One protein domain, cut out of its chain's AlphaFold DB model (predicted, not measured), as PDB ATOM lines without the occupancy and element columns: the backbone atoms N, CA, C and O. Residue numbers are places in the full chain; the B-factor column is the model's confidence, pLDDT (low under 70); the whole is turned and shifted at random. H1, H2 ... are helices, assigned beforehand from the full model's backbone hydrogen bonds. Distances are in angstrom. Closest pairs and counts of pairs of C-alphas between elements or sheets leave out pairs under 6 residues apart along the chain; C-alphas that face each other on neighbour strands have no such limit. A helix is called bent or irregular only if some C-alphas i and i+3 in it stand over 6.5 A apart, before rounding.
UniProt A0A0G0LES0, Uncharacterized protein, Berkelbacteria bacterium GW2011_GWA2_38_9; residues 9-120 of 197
ATOM      1  N   GLU A   9     154.174 104.860 197.655       87.06
ATOM      2  CA  GLU A   9     153.474 105.921 196.917       87.06
ATOM      3  C   GLU A   9     154.391 107.119 196.653       87.06
ATOM      4  O   GLU A   9     154.411 107.655 195.546       87.06
ATOM      5  N   THR A  10     155.219 107.492 197.633       87.88
ATOM      6  CA  THR A  10     156.171 108.604 197.502       87.88
ATOM      7  C   THR A  10     157.244 108.308 196.450       87.88
ATOM      8  O   THR A  10     157.527 109.152 195.600       87.88
ATOM      9  N   VAL A  11     157.815 107.099 196.453       91.12
ATOM     10  CA  VAL A  11     158.811 106.674 195.453       91.12
ATOM     11  C   VAL A  11     158.202 106.636 194.052       91.12
ATOM     12  O   VAL A  11     158.810 107.133 193.103       91.12
ATOM     13  N   SER A  12     156.988 106.105 193.924       90.81
ATOM     14  CA  SER A  12     156.275 106.039 192.644       90.81
ATOM     15  C   SER A  12     155.957 107.437 192.102       90.81
ATOM     16  O   SER A  12     156.179 107.714 190.923       90.81
ATOM     17  N   TYR A  13     155.528 108.353 192.975       89.25
ATOM     18  CA  TYR A  13     155.293 109.756 192.638       89.25
ATOM     19  C   TYR A  13     156.574 110.465 192.171       89.25
ATOM     20  O   TYR A  13     156.559 111.176 191.165       89.25
ATOM     21  N   ILE A  14     157.706 110.261 192.854       89.31
ATOM     22  CA  ILE A  14     158.998 110.833 192.441       89.31
ATOM     23  C   ILE A  14     159.404 110.298 191.060       89.31
ATOM     24  O   ILE A  14     159.779 111.085 190.188       89.31
ATOM     25  N   TRP A  15     159.275 108.988 190.831       92.94
ATOM     26  CA  TRP A  15     159.608 108.359 189.552       92.94
ATOM     27  C   TRP A  15     158.792 108.911 188.384       92.94
ATOM     28  O   TRP A  15     159.364 109.299 187.362       92.94
ATOM     29  N   GLN A  16     157.471 109.006 188.545       91.50
ATOM     30  CA  GLN A  16     156.592 109.564 187.517       91.50
ATOM     31  C   GLN A  16     156.951 111.021 187.204       91.50
ATOM     32  O   GLN A  16     157.053 111.399 186.039       91.50
ATOM     33  N   ASN A  17     157.238 111.826 188.230       88.81
ATOM     34  CA  ASN A  17     157.641 113.218 188.040       88.81
ATOM     35  C   ASN A  17     158.978 113.371 187.301       88.81
ATOM     36  O   ASN A  17     159.123 114.290 186.494       88.81
ATOM     37  N   ILE A  18     159.956 112.496 187.548       89.88
ATOM     38  CA  ILE A  18     161.242 112.529 186.837       89.88
ATOM     39  C   ILE A  18     161.041 112.187 185.356       89.88
ATOM     40  O   ILE A  18     161.556 112.896 184.495       89.88
ATOM     41  N   ILE A  19     160.252 111.151 185.055       89.88
ATOM     42  CA  ILE A  19     159.973 110.729 183.674       89.88
ATOM     43  C   ILE A  19     159.247 111.837 182.905       89.88
ATOM     44  O   ILE A  19     159.659 112.189 181.800       89.88
ATOM     45  N   VAL A  20     158.220 112.450 183.501       88.56
ATOM     46  CA  VAL A  20     157.490 113.567 182.877       88.56
ATOM     47  C   VAL A  20     158.419 114.758 182.618       88.56
ATOM     48  O   VAL A  20     158.395 115.321 181.523       88.56
ATOM     49  N   LYS A  21     159.297 115.108 183.569       84.69
ATOM     50  CA  LYS A  21     160.292 116.178 183.383       84.69
ATOM     51  C   LYS A  21     161.302 115.859 182.279       84.69
ATOM     52  O   LYS A  21     161.650 116.754 181.515       84.69
ATOM     53  N   LEU A  22     161.751 114.609 182.161       86.25
ATOM     54  CA  LEU A  22     162.659 114.178 181.092       86.25
ATOM     55  C   LEU A  22     162.001 114.276 179.713       86.25
ATOM     56  O   LEU A  22     162.609 114.809 178.786       86.25
ATOM     57  N   ILE A  23     160.746 113.840 179.583       89.44
ATOM     58  CA  ILE A  23     159.990 113.946 178.327       89.44
ATOM     59  C   ILE A  23     159.795 115.417 177.935       89.44
ATOM     60  O   ILE A  23     159.966 115.773 176.771       89.44
ATOM     61  N   GLN A  24     159.503 116.291 178.902       85.81
ATOM     62  CA  GLN A  24     159.382 117.734 178.672       85.81
ATOM     63  C   GLN A  24     160.726 118.420 178.372       85.81
ATOM     64  O   GLN A  24     160.743 119.466 177.725       85.81
ATOM     65  N   PHE A  25     161.853 117.844 178.796       84.62
ATOM     66  CA  PHE A  25     163.190 118.383 178.542       84.62
ATOM     67  C   PHE A  25     163.647 118.196 177.089       84.62
ATOM     68  O   PHE A  25     164.310 119.076 176.545       84.62
ATOM     69  N   VAL A  26     163.261 117.098 176.429       89.75
ATOM     70  CA  VAL A  26     163.626 116.811 175.027       89.75
ATOM     71  C   VAL A  26     163.276 117.961 174.058       89.75
ATOM     72  O   VAL A  26     164.175 118.430 173.354       89.75
ATOM     73  N   PRO A  27     162.032 118.483 174.011       87.75
ATOM     74  CA  PRO A  27     161.693 119.602 173.126       87.75
ATOM     75  C   PRO A  27     162.378 120.923 173.521       87.75
ATOM     76  O   PRO A  27     162.693 121.738 172.648       87.75
ATOM     77  N   LEU A  28     162.660 121.138 174.811       85.50
ATOM     78  CA  LEU A  28     163.416 122.308 175.281       85.50
ATOM     79  C   LEU A  28     164.877 122.245 174.814       85.50
ATOM     80  O   LEU A  28     165.416 123.244 174.338       85.50
ATOM     81  N   LEU A  29     165.493 121.062 174.872       88.31
ATOM     82  CA  LEU A  29     166.840 120.820 174.363       88.31
ATOM     83  C   LEU A  29     166.912 121.086 172.853       88.31
ATOM     84  O   LEU A  29     167.812 121.788 172.398       88.31
ATOM     85  N   ALA A  30     165.943 120.587 172.081       90.00
ATOM     86  CA  ALA A  30     165.873 120.834 170.642       90.00
ATOM     87  C   ALA A  30     165.762 122.336 170.321       90.00
ATOM     88  O   ALA A  30     166.479 122.846 169.459       90.00
ATOM     89  N   SER A  31     164.925 123.061 171.069       86.25
ATOM     90  CA  SER A  31     164.763 124.515 170.928       86.25
ATOM     91  C   SER A  31     166.058 125.273 171.238       86.25
ATOM     92  O   SER A  31     166.437 126.198 170.524       86.25
ATOM     93  N   ALA A  32     166.787 124.857 172.270       87.19
ATOM     94  CA  ALA A  32     168.055 125.471 172.640       87.19
ATOM     95  C   ALA A  32     169.170 125.205 171.627       87.19
ATOM     96  O   ALA A  32     169.929 126.113 171.291       87.19
ATOM     97  N   ILE A  33     169.239 123.986 171.085       91.44
ATOM     98  CA  ILE A  33     170.157 123.654 169.991       91.44
ATOM     99  C   ILE A  33     169.864 124.546 168.778       91.44
ATOM    100  O   ILE A  33     170.794 125.109 168.199       91.44
ATOM    101  N   LEU A  34     168.587 124.751 168.439       92.56
ATOM    102  CA  LEU A  34     168.179 125.651 167.359       92.56
ATOM    103  C   LEU A  34     168.693 127.084 167.586       92.56
ATOM    104  O   LEU A  34     169.267 127.688 166.679       92.56
ATOM    105  N   ILE A  35     168.554 127.608 168.808       87.75
ATOM    106  CA  ILE A  35     169.050 128.941 169.186       87.75
ATOM    107  C   ILE A  35     170.571 129.029 169.043       87.75
ATOM    108  O   ILE A  35     171.069 130.013 168.494       87.75
ATOM    109  N   ILE A  36     171.317 128.011 169.482       89.38
ATOM    110  CA  ILE A  36     172.781 127.980 169.346       89.38
ATOM    111  C   ILE A  36     173.187 128.009 167.874       89.38
ATOM    112  O   ILE A  36     174.083 128.770 167.506       89.38
ATOM    113  N   ILE A  37     172.521 127.225 167.024       94.12
ATOM    114  CA  ILE A  37     172.803 127.180 165.583       94.12
ATOM    115  C   ILE A  37     172.575 128.560 164.953       94.12
ATOM    116  O   ILE A  37     173.465 129.093 164.284       94.12
ATOM    117  N   ILE A  38     171.415 129.171 165.209       90.56
ATOM    118  CA  ILE A  38     171.068 130.495 164.674       90.56
ATOM    119  C   ILE A  38     172.042 131.556 165.198       90.56
ATOM    120  O   ILE A  38     172.601 132.345 164.433       90.56
ATOM    121  N   GLY A  39     172.295 131.565 166.503       87.06
ATOM    122  CA  GLY A  39     173.157 132.556 167.123       87.06
ATOM    123  C   GLY A  39     174.628 132.414 166.729       87.06
ATOM    124  O   GLY A  39     175.309 133.427 166.586       87.06
ATOM    125  N   TRP A  40     175.122 131.205 166.441       90.38
ATOM    126  CA  TRP A  40     176.463 131.011 165.882       90.38
ATOM    127  C   TRP A  40     176.612 131.701 164.521       90.38
ATOM    128  O   TRP A  40     177.633 132.347 164.252       90.38
ATOM    129  N   ILE A  41     175.591 131.590 163.664       91.25
ATOM    130  CA  ILE A  41     175.560 132.252 162.355       91.25
ATOM    131  C   ILE A  41     175.579 133.773 162.547       91.25
ATOM    132  O   ILE A  41     176.442 134.447 161.975       91.25
ATOM    133  N   ILE A  42     174.701 134.307 163.403       86.19
ATOM    134  CA  ILE A  42     174.606 135.748 163.692       86.19
ATOM    135  C   ILE A  42     175.928 136.279 164.262       86.19
ATOM    136  O   ILE A  42     176.484 137.240 163.729       86.19
ATOM    137  N   ALA A  43     176.491 135.626 165.282       85.06
ATOM    138  CA  ALA A  43     177.764 136.015 165.890       85.06
ATOM    139  C   ALA A  43     178.902 136.026 164.859       85.06
ATOM    140  O   ALA A  43     179.727 136.941 164.830       85.06
ATOM    141  N   GLY A  44     178.928 135.034 163.964       86.19
ATOM    142  CA  GLY A  44     179.886 134.976 162.865       86.19
ATOM    143  C   GLY A  44     179.716 136.096 161.832       86.19
ATOM    144  O   GLY A  44     180.709 136.533 161.247       86.19
ATOM    145  N   ILE A  45     178.491 136.563 161.580       85.69
ATOM    146  CA  ILE A  45     178.219 137.704 160.692       85.69
ATOM    147  C   ILE A  45     178.657 139.009 161.361       85.69
ATOM    148  O   ILE A  45     179.431 139.761 160.772       85.69
ATOM    149  N   VAL A  46     178.246 139.245 162.609       82.88
ATOM    150  CA  VAL A  46     178.592 140.464 163.355       82.88
ATOM    151  C   VAL A  46     180.104 140.592 163.518       82.88
ATOM    152  O   VAL A  46     180.663 141.646 163.228       82.88
ATOM    153  N   ALA A  47     180.804 139.512 163.872       83.31
ATOM    154  CA  ALA A  47     182.261 139.530 163.981       83.31
ATOM    155  C   ALA A  47     182.951 139.899 162.655       83.31
ATOM    156  O   ALA A  47     183.940 140.636 162.657       83.31
ATOM    157  N   ARG A  48     182.419 139.426 161.517       85.50
ATOM    158  CA  ARG A  48     182.912 139.797 160.180       85.50
ATOM    159  C   ARG A  48     182.660 141.269 159.864       85.50
ATOM    160  O   ARG A  48     183.555 141.913 159.324       85.50
ATOM    161  N   ILE A  49     181.486 141.795 160.213       81.25
ATOM    162  CA  ILE A  49     181.154 143.218 160.051       81.25
ATOM    163  C   ILE A  49     182.111 144.074 160.883       81.25
ATOM    164  O   ILE A  49     182.731 144.984 160.342       81.25
ATOM    165  N   VAL A  50     182.310 143.726 162.156       77.88
ATOM    166  CA  VAL A  50     183.250 144.406 163.057       77.88
ATOM    167  C   VAL A  50     184.665 144.400 162.476       77.88
ATOM    168  O   VAL A  50     185.285 145.452 162.392       77.88
ATOM    169  N   ASN A  51     185.152 143.254 161.989       83.69
ATOM    170  CA  ASN A  51     186.465 143.161 161.339       83.69
ATOM    171  C   ASN A  51     186.563 144.077 160.110       83.69
ATOM    172  O   ASN A  51     187.524 144.825 159.958       83.69
ATOM    173  N   ARG A  52     185.548 144.044 159.237       81.12
ATOM    174  CA  ARG A  52     185.516 144.870 158.027       81.12
ATOM    175  C   ARG A  52     185.525 146.353 158.377       81.12
ATOM    176  O   ARG A  52     186.270 147.094 157.753       81.12
ATOM    177  N   ILE A  53     184.749 146.767 159.376       74.56
ATOM    178  CA  ILE A  53     184.717 148.155 159.835       74.56
ATOM    179  C   ILE A  53     186.084 148.537 160.398       74.56
ATOM    180  O   ILE A  53     186.698 149.452 159.878       74.56
ATOM    181  N   LEU A  54     186.639 147.786 161.345       72.94
ATOM    182  CA  LEU A  54     187.957 148.082 161.922       72.94
ATOM    183  C   LEU A  54     189.070 148.220 160.861       72.94
ATOM    184  O   LEU A  54     189.910 149.111 160.971       72.94
ATOM    185  N   ARG A  55     189.033 147.399 159.801       76.75
ATOM    186  CA  ARG A  55     189.954 147.492 158.651       76.75
ATOM    187  C   ARG A  55     189.684 148.689 157.742       76.75
ATOM    188  O   ARG A  55     190.618 149.357 157.308       76.75
ATOM    189  N   LEU A  56     188.414 148.994 157.452       70.69
ATOM    190  CA  LEU A  56     188.023 150.200 156.700       70.69
ATOM    191  C   LEU A  56     188.506 151.474 157.398       70.69
ATOM    192  O   LEU A  56     188.824 152.472 156.752       70.69
ATOM    193  N   LEU A  57     188.607 151.412 158.721       66.69
ATOM    194  CA  LEU A  57     189.090 152.495 159.557       66.69
ATOM    195  C   LEU A  57     190.612 152.602 159.624       66.69
ATOM    196  O   LEU A  57     191.142 153.427 160.357       66.69
ATOM    197  N   LYS A  58     191.327 151.762 158.861       68.19
ATOM    198  CA  LYS A  58     192.793 151.711 158.810       68.19
ATOM    199  C   LYS A  58     193.429 151.675 160.203       68.19
ATOM    200  O   LYS A  58     194.581 152.083 160.359       68.19
ATOM    201  N   LEU A  59     192.722 151.140 161.202       64.00
ATOM    202  CA  LEU A  59     193.268 150.976 162.546       64.00
ATOM    203  C   LEU A  59     194.489 150.054 162.525       64.00
ATOM    204  O   LEU A  59     195.347 150.181 163.392       64.00
ATOM    205  N   ASP A  60     194.625 149.224 161.485       63.03
ATOM    206  CA  ASP A  60     195.829 148.449 161.183       63.03
ATOM    207  C   ASP A  60     197.076 149.347 161.215       63.03
ATOM    208  O   ASP A  60     198.085 149.000 161.815       63.03
ATOM    209  N   LYS A  61     196.993 150.564 160.658       60.38
ATOM    210  CA  LYS A  61     198.107 151.522 160.654       60.38
ATOM    211  C   LYS A  61     198.397 152.078 162.044       60.38
ATOM    212  O   LYS A  61     199.560 152.291 162.370       60.38
ATOM    213  N   VAL A  62     197.370 152.307 162.859       57.94
ATOM    214  CA  VAL A  62     197.516 152.821 164.231       57.94
ATOM    215  C   VAL A  62     198.149 151.762 165.137       57.94
ATOM    216  O   VAL A  62     199.069 152.073 165.892       57.94
ATOM    217  N   PHE A  63     197.712 150.506 165.024       57.78
ATOM    218  CA  PHE A  63     198.257 149.384 165.794       57.78
ATOM    219  C   PHE A  63     199.662 148.974 165.334       57.78
ATOM    220  O   PHE A  63     200.502 148.666 166.184       57.78
ATOM    221  N   ALA A  64     199.957 149.077 164.034       60.19
ATOM    222  CA  ALA A  64     201.304 148.889 163.497       60.19
ATOM    223  C   ALA A  64     202.295 149.938 164.037       60.19
ATOM    224  O   ALA A  64     203.405 149.587 164.431       60.19
ATOM    225  N   HIS A  65     201.889 151.212 164.146       53.47
ATOM    226  CA  HIS A  65     202.720 152.256 164.772       53.47
ATOM    227  C   HIS A  65     202.917 152.043 166.281       53.47
ATOM    228  O   HIS A  65     203.914 152.492 166.841       53.47
ATOM    229  N   ALA A  66     201.991 151.346 166.942       56.00
ATOM    230  CA  ALA A  66     202.055 151.042 168.368       56.00
ATOM    231  C   ALA A  66     202.824 149.742 168.700       56.00
ATOM    232  O   ALA A  66     202.821 149.330 169.857       56.00
ATOM    233  N   LYS A  67     203.463 149.080 167.716       59.34
ATOM    234  CA  LYS A  67     204.161 147.777 167.861       59.34
ATOM    235  C   LYS A  67     203.305 146.632 168.429       59.34
ATOM    236  O   LYS A  67     203.826 145.590 168.821       59.34
ATOM    237  N   VAL A  68     201.980 146.773 168.435       60.34
ATOM    238  CA  VAL A  68     201.068 145.747 168.974       60.34
ATOM    239  C   VAL A  68     201.119 144.472 168.124       60.34
ATOM    240  O   VAL A  68     201.070 143.365 168.663       60.34
ATOM    241  N   ASP A  69     201.331 144.614 166.811       60.38
ATOM    242  CA  ASP A  69     201.520 143.475 165.907       60.38
ATOM    243  C   ASP A  69     202.833 142.709 166.161       60.38
ATOM    244  O   ASP A  69     202.867 141.496 165.957       60.38
ATOM    245  N   GLU A  70     203.903 143.363 166.639       61.44
ATOM    246  CA  GLU A  70     205.152 142.676 167.025       61.44
ATOM    247  C   GLU A  70     204.954 141.840 168.294       61.44
ATOM    248  O   GLU A  70     205.403 140.696 168.350       61.44
ATOM    249  N   LEU A  71     204.215 142.363 169.279       58.62
ATOM    250  CA  LEU A  71     203.889 141.644 170.516       58.62
ATOM    251  C   LEU A  71     202.991 140.423 170.255       58.62
ATOM    252  O   LEU A  71     203.205 139.355 170.825       58.62
ATOM    253  N   LEU A  72     202.010 140.544 169.355       56.97
ATOM    254  CA  LEU A  72     201.117 139.436 169.000       56.97
ATOM    255  C   LEU A  72     201.806 138.363 168.144       56.97
ATOM    256  O   LEU A  72     201.544 137.173 168.336       56.97
ATOM    257  N   LYS A  73     202.714 138.758 167.242       59.41
ATOM    258  CA  LYS A  73     203.559 137.817 166.486       59.41
ATOM    259  C   LYS A  73     204.566 137.109 167.394       59.41
ATOM    260  O   LYS A  73     204.755 135.904 167.251       59.41
ATOM    261  N   SER A  74     205.144 137.822 168.363       58.22
ATOM    262  CA  SER A  74     205.997 137.258 169.420       58.22
ATOM    263  C   SER A  74     205.251 136.245 170.297       58.22
ATOM    264  O   SER A  74     205.847 135.252 170.707       58.22
ATOM    265  N   ALA A  75     203.947 136.434 170.517       56.38
ATOM    266  CA  ALA A  75     203.082 135.487 171.222       56.38
ATOM    267  C   ALA A  75     202.624 134.285 170.361       56.38
ATOM    268  O   ALA A  75     201.757 133.518 170.778       56.38
ATOM    269  N   GLY A  76     203.167 134.113 169.147       52.59
ATOM    270  CA  GLY A  76     202.866 132.981 168.265       52.59
ATOM    271  C   GLY A  76     201.539 133.088 167.502       52.59
ATOM    272  O   GLY A  76     201.111 132.123 166.865       52.59
ATOM    273  N   SER A  77     200.872 134.247 167.524       47.38
ATOM    274  CA  SER A  77     199.622 134.444 166.787       47.38
ATOM    275  C   SER A  77     199.890 134.747 165.309       47.38
ATOM    276  O   SER A  77     200.480 135.766 164.963       47.38
ATOM    277  N   LYS A  78     199.382 133.895 164.404       54.06
ATOM    278  CA  LYS A  78     199.373 134.143 162.944       54.06
ATOM    279  C   LYS A  78     198.312 135.171 162.497       54.06
ATOM    280  O   LYS A  78     198.145 135.380 161.298       54.06
ATOM    281  N   ARG A  79     197.536 135.755 163.422       54.75
ATOM    282  CA  ARG A  79     196.438 136.693 163.114       54.75
ATOM    283  C   ARG A  79     196.841 138.134 163.433       54.75
ATOM    284  O   ARG A  79     197.331 138.375 164.530       54.75
ATOM    285  N   ASP A  80     196.538 139.066 162.525       68.31
ATOM    286  CA  ASP A  80     196.627 140.519 162.768       68.31
ATOM    287  C   ASP A  80     195.842 140.945 164.015       68.31
ATOM    288  O   ASP A  80     194.808 140.341 164.338       68.31
ATOM    289  N   THR A  81     196.270 142.045 164.648       69.88
ATOM    290  CA  THR A  81     195.610 142.662 165.817       69.88
ATOM    291  C   THR A  81     194.089 142.776 165.644       69.88
ATOM    292  O   THR A  81     193.316 142.379 166.522       69.88
ATOM    293  N   ILE A  82     193.626 143.223 164.473       69.06
ATOM    294  CA  ILE A  82     192.192 143.367 164.172       69.06
ATOM    295  C   ILE A  82     191.476 142.012 164.067       69.06
ATOM    296  O   ILE A  82     190.337 141.851 164.514       69.06
ATOM    297  N   GLY A  83     192.144 141.000 163.511       74.12
ATOM    298  CA  GLY A  83     191.610 139.641 163.459       74.12
ATOM    299  C   GLY A  83     191.440 139.037 164.854       74.12
ATOM    300  O   GLY A  83     190.466 138.320 165.093       74.12
ATOM    301  N   CYS A  84     192.348 139.362 165.778       73.31
ATOM    302  CA  CYS A  84     192.260 138.961 167.178       73.31
ATOM    303  C   CYS A  84     191.055 139.619 167.872       73.31
ATOM    304  O   CYS A  84     190.230 138.922 168.462       73.31
ATOM    305  N   ILE A  85     190.869 140.934 167.703       71.00
ATOM    306  CA  ILE A  85     189.743 141.660 168.314       71.00
ATOM    307  C   ILE A  85     188.386 141.160 167.793       71.00
ATOM    308  O   ILE A  85     187.461 140.931 168.568       71.00
ATOM    309  N   SER A  86     188.273 140.905 166.486       76.88
ATOM    310  CA  SER A  86     187.063 140.336 165.882       76.88
ATOM    311  C   SER A  86     186.770 138.931 166.417       76.88
ATOM    312  O   SER A  86     185.611 138.578 166.647       76.88
ATOM    313  N   HIS A  87     187.812 138.134 166.665       79.44
ATOM    314  CA  HIS A  87     187.665 136.811 167.261       79.44
ATOM    315  C   HIS A  87     187.144 136.887 168.700       79.44
ATOM    316  O   HIS A  87     186.226 136.146 169.047       79.44
ATOM    317  N   ILE A  88     187.664 137.821 169.502       76.31
ATOM    318  CA  ILE A  88     187.188 138.074 170.870       76.31
ATOM    319  C   ILE A  88     185.714 138.491 170.850       76.31
ATOM    320  O   ILE A  88     184.905 137.929 171.584       76.31
ATOM    321  N   VAL A  89     185.329 139.406 169.955       77.69
ATOM    322  CA  VAL A  89     183.928 139.831 169.803       77.69
ATOM    323  C   VAL A  89     183.023 138.656 169.425       77.69
ATOM    324  O   VAL A  89     181.942 138.511 169.997       77.69
ATOM    325  N   LYS A  90     183.464 137.774 168.516       83.50
ATOM    326  CA  LYS A  90     182.718 136.552 168.176       83.50
ATOM    327  C   LYS A  90     182.490 135.677 169.408       83.50
ATOM    328  O   LYS A  90     181.379 135.200 169.602       83.50
ATOM    329  N   TRP A  91     183.529 135.453 170.211       80.88
ATOM    330  CA  TRP A  91     183.447 134.632 171.421       80.88
ATOM    331  C   TRP A  91     182.501 135.227 172.463       80.88
ATOM    332  O   TRP A  91     181.691 134.499 173.028       80.88
ATOM    333  N   ILE A  92     182.541 136.546 172.665       75.69
ATOM    334  CA  ILE A  92     181.615 137.241 173.569       75.69
ATOM    335  C   ILE A  92     180.166 137.082 173.085       75.69
ATOM    336  O   ILE A  92     179.288 136.740 173.872       75.69
ATOM    337  N   LEU A  93     179.906 137.270 171.787       82.25
ATOM    338  CA  LEU A  93     178.569 137.073 171.216       82.25
ATOM    339  C   LEU A  93     178.101 135.617 171.314       82.25
ATOM    340  O   LEU A  93     176.932 135.367 171.597       82.25
ATOM    341  N   LEU A  94     179.004 134.655 171.111       83.25
ATOM    342  CA  LEU A  94     178.701 133.236 171.276       83.25
ATOM    343  C   LEU A  94     178.290 132.924 172.721       83.25
ATOM    344  O   LEU A  94     177.352 132.164 172.937       83.25
ATOM    345  N   LEU A  95     178.957 133.544 173.694       80.88
ATOM    346  CA  LEU A  95     178.628 133.399 175.108       80.88
ATOM    347  C   LEU A  95     177.207 133.909 175.383       80.88
ATOM    348  O   LEU A  95     176.425 133.199 176.002       80.88
ATOM    349  N   VAL A  96     176.824 135.062 174.829       77.06
ATOM    350  CA  VAL A  96     175.446 135.584 174.920       77.06
ATOM    351  C   VAL A  96     174.419 134.605 174.334       77.06
ATOM    352  O   VAL A  96     173.392 134.333 174.953       77.06
ATOM    353  N   VAL A  97     174.692 134.046 173.154       81.88
ATOM    354  CA  VAL A  97     173.808 133.062 172.502       81.88
ATOM    355  C   VAL A  97     173.673 131.793 173.342       81.88
ATOM    356  O   VAL A  97     172.571 131.276 173.514       81.88
ATOM    357  N   PHE A  98     174.788 131.294 173.876       83.81
ATOM    358  CA  PHE A  98     174.805 130.119 174.739       83.81
ATOM    359  C   PHE A  98     173.924 130.327 175.973       83.81
ATOM    360  O   PHE A  98     173.171 129.438 176.359       83.81
ATOM    361  N   MET A  99     173.944 131.525 176.550       75.31
ATOM    362  CA  MET A  99     173.065 131.865 177.664       75.31
ATOM    363  C   MET A  99     171.583 131.864 177.281       75.31
ATOM    364  O   MET A  99     170.776 131.315 178.024       75.31
ATOM    365  N   ALA A 100     171.217 132.422 176.122       76.31
ATOM    366  CA  ALA A 100     169.835 132.383 175.631       76.31
ATOM    367  C   ALA A 100     169.339 130.939 175.415       76.31
ATOM    368  O   ALA A 100     168.181 130.611 175.687       76.31
ATOM    369  N   ALA A 101     170.234 130.052 174.978       82.88
ATOM    370  CA  ALA A 101     169.945 128.630 174.873       82.88
ATOM    371  C   ALA A 101     169.701 127.998 176.255       82.88
ATOM    372  O   ALA A 101     168.704 127.307 176.436       82.88
ATOM    373  N   VAL A 102     170.548 128.293 177.249       80.88
ATOM    374  CA  VAL A 102     170.383 127.831 178.641       80.88
ATOM    375  C   VAL A 102     169.079 128.336 179.271       80.88
ATOM    376  O   VAL A 102     168.414 127.578 179.975       80.88
ATOM    377  N   ASP A 103     168.673 129.576 178.993       77.19
ATOM    378  CA  ASP A 103     167.395 130.126 179.467       77.19
ATOM    379  C   ASP A 103     166.196 129.349 178.897       77.19
ATOM    380  O   ASP A 103     165.247 129.007 179.606       77.19
ATOM    381  N   THR A 104     166.296 128.940 177.630       80.81
ATOM    382  CA  THR A 104     165.274 128.127 176.954       80.81
ATOM    383  C   THR A 104     165.117 126.738 177.581       80.81
ATOM    384  O   THR A 104     164.021 126.182 177.543       80.81
ATOM    385  N   LEU A 105     166.150 126.195 178.240       81.62
ATOM    386  CA  LEU A 105     166.049 124.932 178.992       81.62
ATOM    387  C   LEU A 105     165.191 125.069 180.265       81.62
ATOM    388  O   LEU A 105     164.883 124.054 180.889       81.62
ATOM    389  N   LYS A 106     164.796 126.292 180.659       71.62
ATOM    390  CA  LYS A 106     163.969 126.581 181.845       71.62
ATOM    391  C   LYS A 106     164.497 125.917 183.121       71.62
ATOM    392  O   LYS A 106     163.722 125.424 183.934       71.62
ATOM    393  N   LEU A 107     165.817 125.904 183.308       70.44
ATOM    394  CA  LEU A 107     166.459 125.393 184.521       70.44
ATOM    395  C   LEU A 107     166.552 126.529 185.556       70.44
ATOM    396  O   LEU A 107     167.497 127.316 185.488       70.44
ATOM    397  N   PRO A 108     165.614 126.653 186.518       64.94
ATOM    398  CA  PRO A 108     165.500 127.838 187.377       64.94
ATOM    399  C   PRO A 108     166.756 128.088 188.220       64.94
ATOM    400  O   PRO A 108     167.180 129.230 188.379       64.94
ATOM    401  N   THR A 109     167.405 127.022 188.694       61.19
ATOM    402  CA  THR A 109     168.653 127.107 189.466       61.19
ATOM    403  C   THR A 109     169.807 127.659 188.635       61.19
ATOM    404  O   THR A 109     170.622 128.426 189.138       61.19
ATOM    405  N   VAL A 110     169.866 127.310 187.349       61.22
ATOM    406  CA  VAL A 110     170.883 127.826 186.426       61.22
ATOM    407  C   VAL A 110     170.530 129.260 186.016       61.22
ATOM    408  O   VAL A 110     171.391 130.134 186.026       61.22
ATOM    409  N   LYS A 111     169.246 129.546 185.775       59.28
ATOM    410  CA  LYS A 111     168.742 130.863 185.364       59.28
ATOM    411  C   LYS A 111     169.125 131.992 186.327       59.28
ATOM    412  O   LYS A 111     169.486 133.062 185.864       59.28
ATOM    413  N   ILE A 112     169.145 131.767 187.644       64.25
ATOM    414  CA  ILE A 112     169.498 132.812 188.631       64.25
ATOM    415  C   ILE A 112     170.954 133.296 188.484       64.25
ATOM    416  O   ILE A 112     171.230 134.493 188.603       64.25
ATOM    417  N   PHE A 113     171.896 132.390 188.206       60.03
ATOM    418  CA  PHE A 113     173.291 132.766 187.942       60.03
ATOM    419  C   PHE A 113     173.435 133.473 186.593       60.03
ATOM    420  O   PHE A 113     174.232 134.401 186.451       60.03
ATOM    421  N   PHE A 114     172.632 133.057 185.619       56.47
ATOM    422  CA  PHE A 114     172.686 133.565 184.258       56.47
ATOM    423  C   PHE A 114     171.965 134.915 184.099       56.47
ATOM    424  O   PHE A 114     172.494 135.774 183.405       56.47
ATOM    425  N   ASP A 115     170.868 135.192 184.812       62.31
ATOM    426  CA  ASP A 115     170.142 136.478 184.790       62.31
ATOM    427  C   ASP A 115     171.048 137.656 185.190       62.31
ATOM    428  O   ASP A 115     171.009 138.725 184.575       62.31
ATOM    429  N   LYS A 116     171.942 137.453 186.172       60.00
ATOM    430  CA  LYS A 116     172.952 138.462 186.537       60.00
ATOM    431  C   LYS A 116     173.888 138.778 185.373       60.00
ATOM    432  O   LYS A 116     174.249 139.937 185.196       60.00
ATOM    433  N   VAL A 117     174.254 137.783 184.570       57.88
ATOM    434  CA  VAL A 117     175.139 137.950 183.410       57.88
ATOM    435  C   VAL A 117     174.368 138.500 182.190       57.88
ATOM    436  O   VAL A 117     174.908 139.336 181.470       57.88
ATOM    437  N   VAL A 118     173.083 138.153 182.011       54.66
ATOM    438  CA  VAL A 118     172.194 138.691 180.954       54.66
ATOM    439  C   VAL A 118     171.923 140.184 181.137       54.66
ATOM    440  O   VAL A 118     171.802 140.905 180.148       54.66
ATOM    441  N   SER A 119     171.917 140.696 182.374       59.38
ATOM    442  CA  SER A 119     171.819 142.147 182.607       59.38
ATOM    443  C   SER A 119     172.947 142.949 181.933       59.38
ATOM    444  O   SER A 119     172.761 144.117 181.601       59.38
ATOM    445  N   TYR A 120     174.088 142.309 181.641       56.75
ATOM    446  CA  TYR A 120     175.196 142.920 180.905       56.75
ATOM    447  C   TYR A 120     175.064 142.780 179.380       56.75
ATOM    448  O   TYR A 120     175.757 143.480 178.645       56.75
TER     449      TYR A 120
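AT A GLANCE: This is residues 9 to 120 of the 197 residues of an uncharacterized protein of Berkelbacteria bacterium GW2011_GWA2_38_9 (UniProt A0A0G0LES0). Picture a long helical rod: the long helix H1 makes the length, and H4 runs back beside its second half in the opposite direction. The short helices H2 and H3 form a small head at the turn between them, H5 folds back on the last part of H4, and residues 9 to 23 of H1 stick out as a free arm. The printed part has 112 residues with five named helices, H1 to H5 in that order, and no named strand; the class is all helix. It is extended, with a radius of gyration of the C-alphas of 21.3 A and spans of 75 by 26 by 23 A.

HOW THE PARTS SIT: Start with H1, residues 9 to 56, and look near residue 26 for a kink of 29 degrees. H1 is neither bent nor irregular, but only just: C-alphas 24 and 27 are 6.3 A apart. Next comes H2, residues 59 to 65, close to H1 but not clearly touching; their closest C-alphas, Leu 54 and Asp 60, are 7.9 A apart. H3, residues 68 to 74, is apart from H1. Then find H4, residues 81 to 104, the hub, which touches the four other helices. H4 touches H1 at a shallow tilt of 24 degrees, opposite ways, with the closest C-alphas, Ala 32 and Ala 101, 4.3 A apart. With residues 81 to 82 alone it touches H2 at a steep tilt of 48 degrees; the closest C-alphas are Asp 60 and Ile 82, 6.9 A apart. With residue 81 alone it only just touches H3, with 3 pairs of C-alphas within 8 A, the closest being Asp 69 and Thr 81 at 6.0 A. H5, residues 108 to 118, makes a helical hairpin with H4, touching its residues 96 to 103 alone; the closest C-alphas, Asp 103 and Lys 111, are 6.1 A apart. H5 is apart from H1. In H2, H3 and H4 every O i to N i+4 pair is within hydrogen-bond range; in H1 42 of 44 are, and in H5 4 of 7.

IN THESE COORDINATES: Find C-alpha 9 at (153.474, 105.921, 196.917); from there H1 runs 69.1 A to C-alpha 56 at (188.023, 150.200, 156.700). H2 and H3 each measure 9.8 A. H4 runs 35.4 A from C-alpha 81, and H5 14.3 A to C-alpha 118 at (172.194, 138.691, 180.954).

THE WHOLE: The C-alphas farthest apart, Glu 9 and His 65, are 74.9 A apart. The printed part has no cut and no long link. Look at the B-factor column for pLDDT under 70 at residues 57 to 82 and 108 to 120; the mean of the printed part is 75.3.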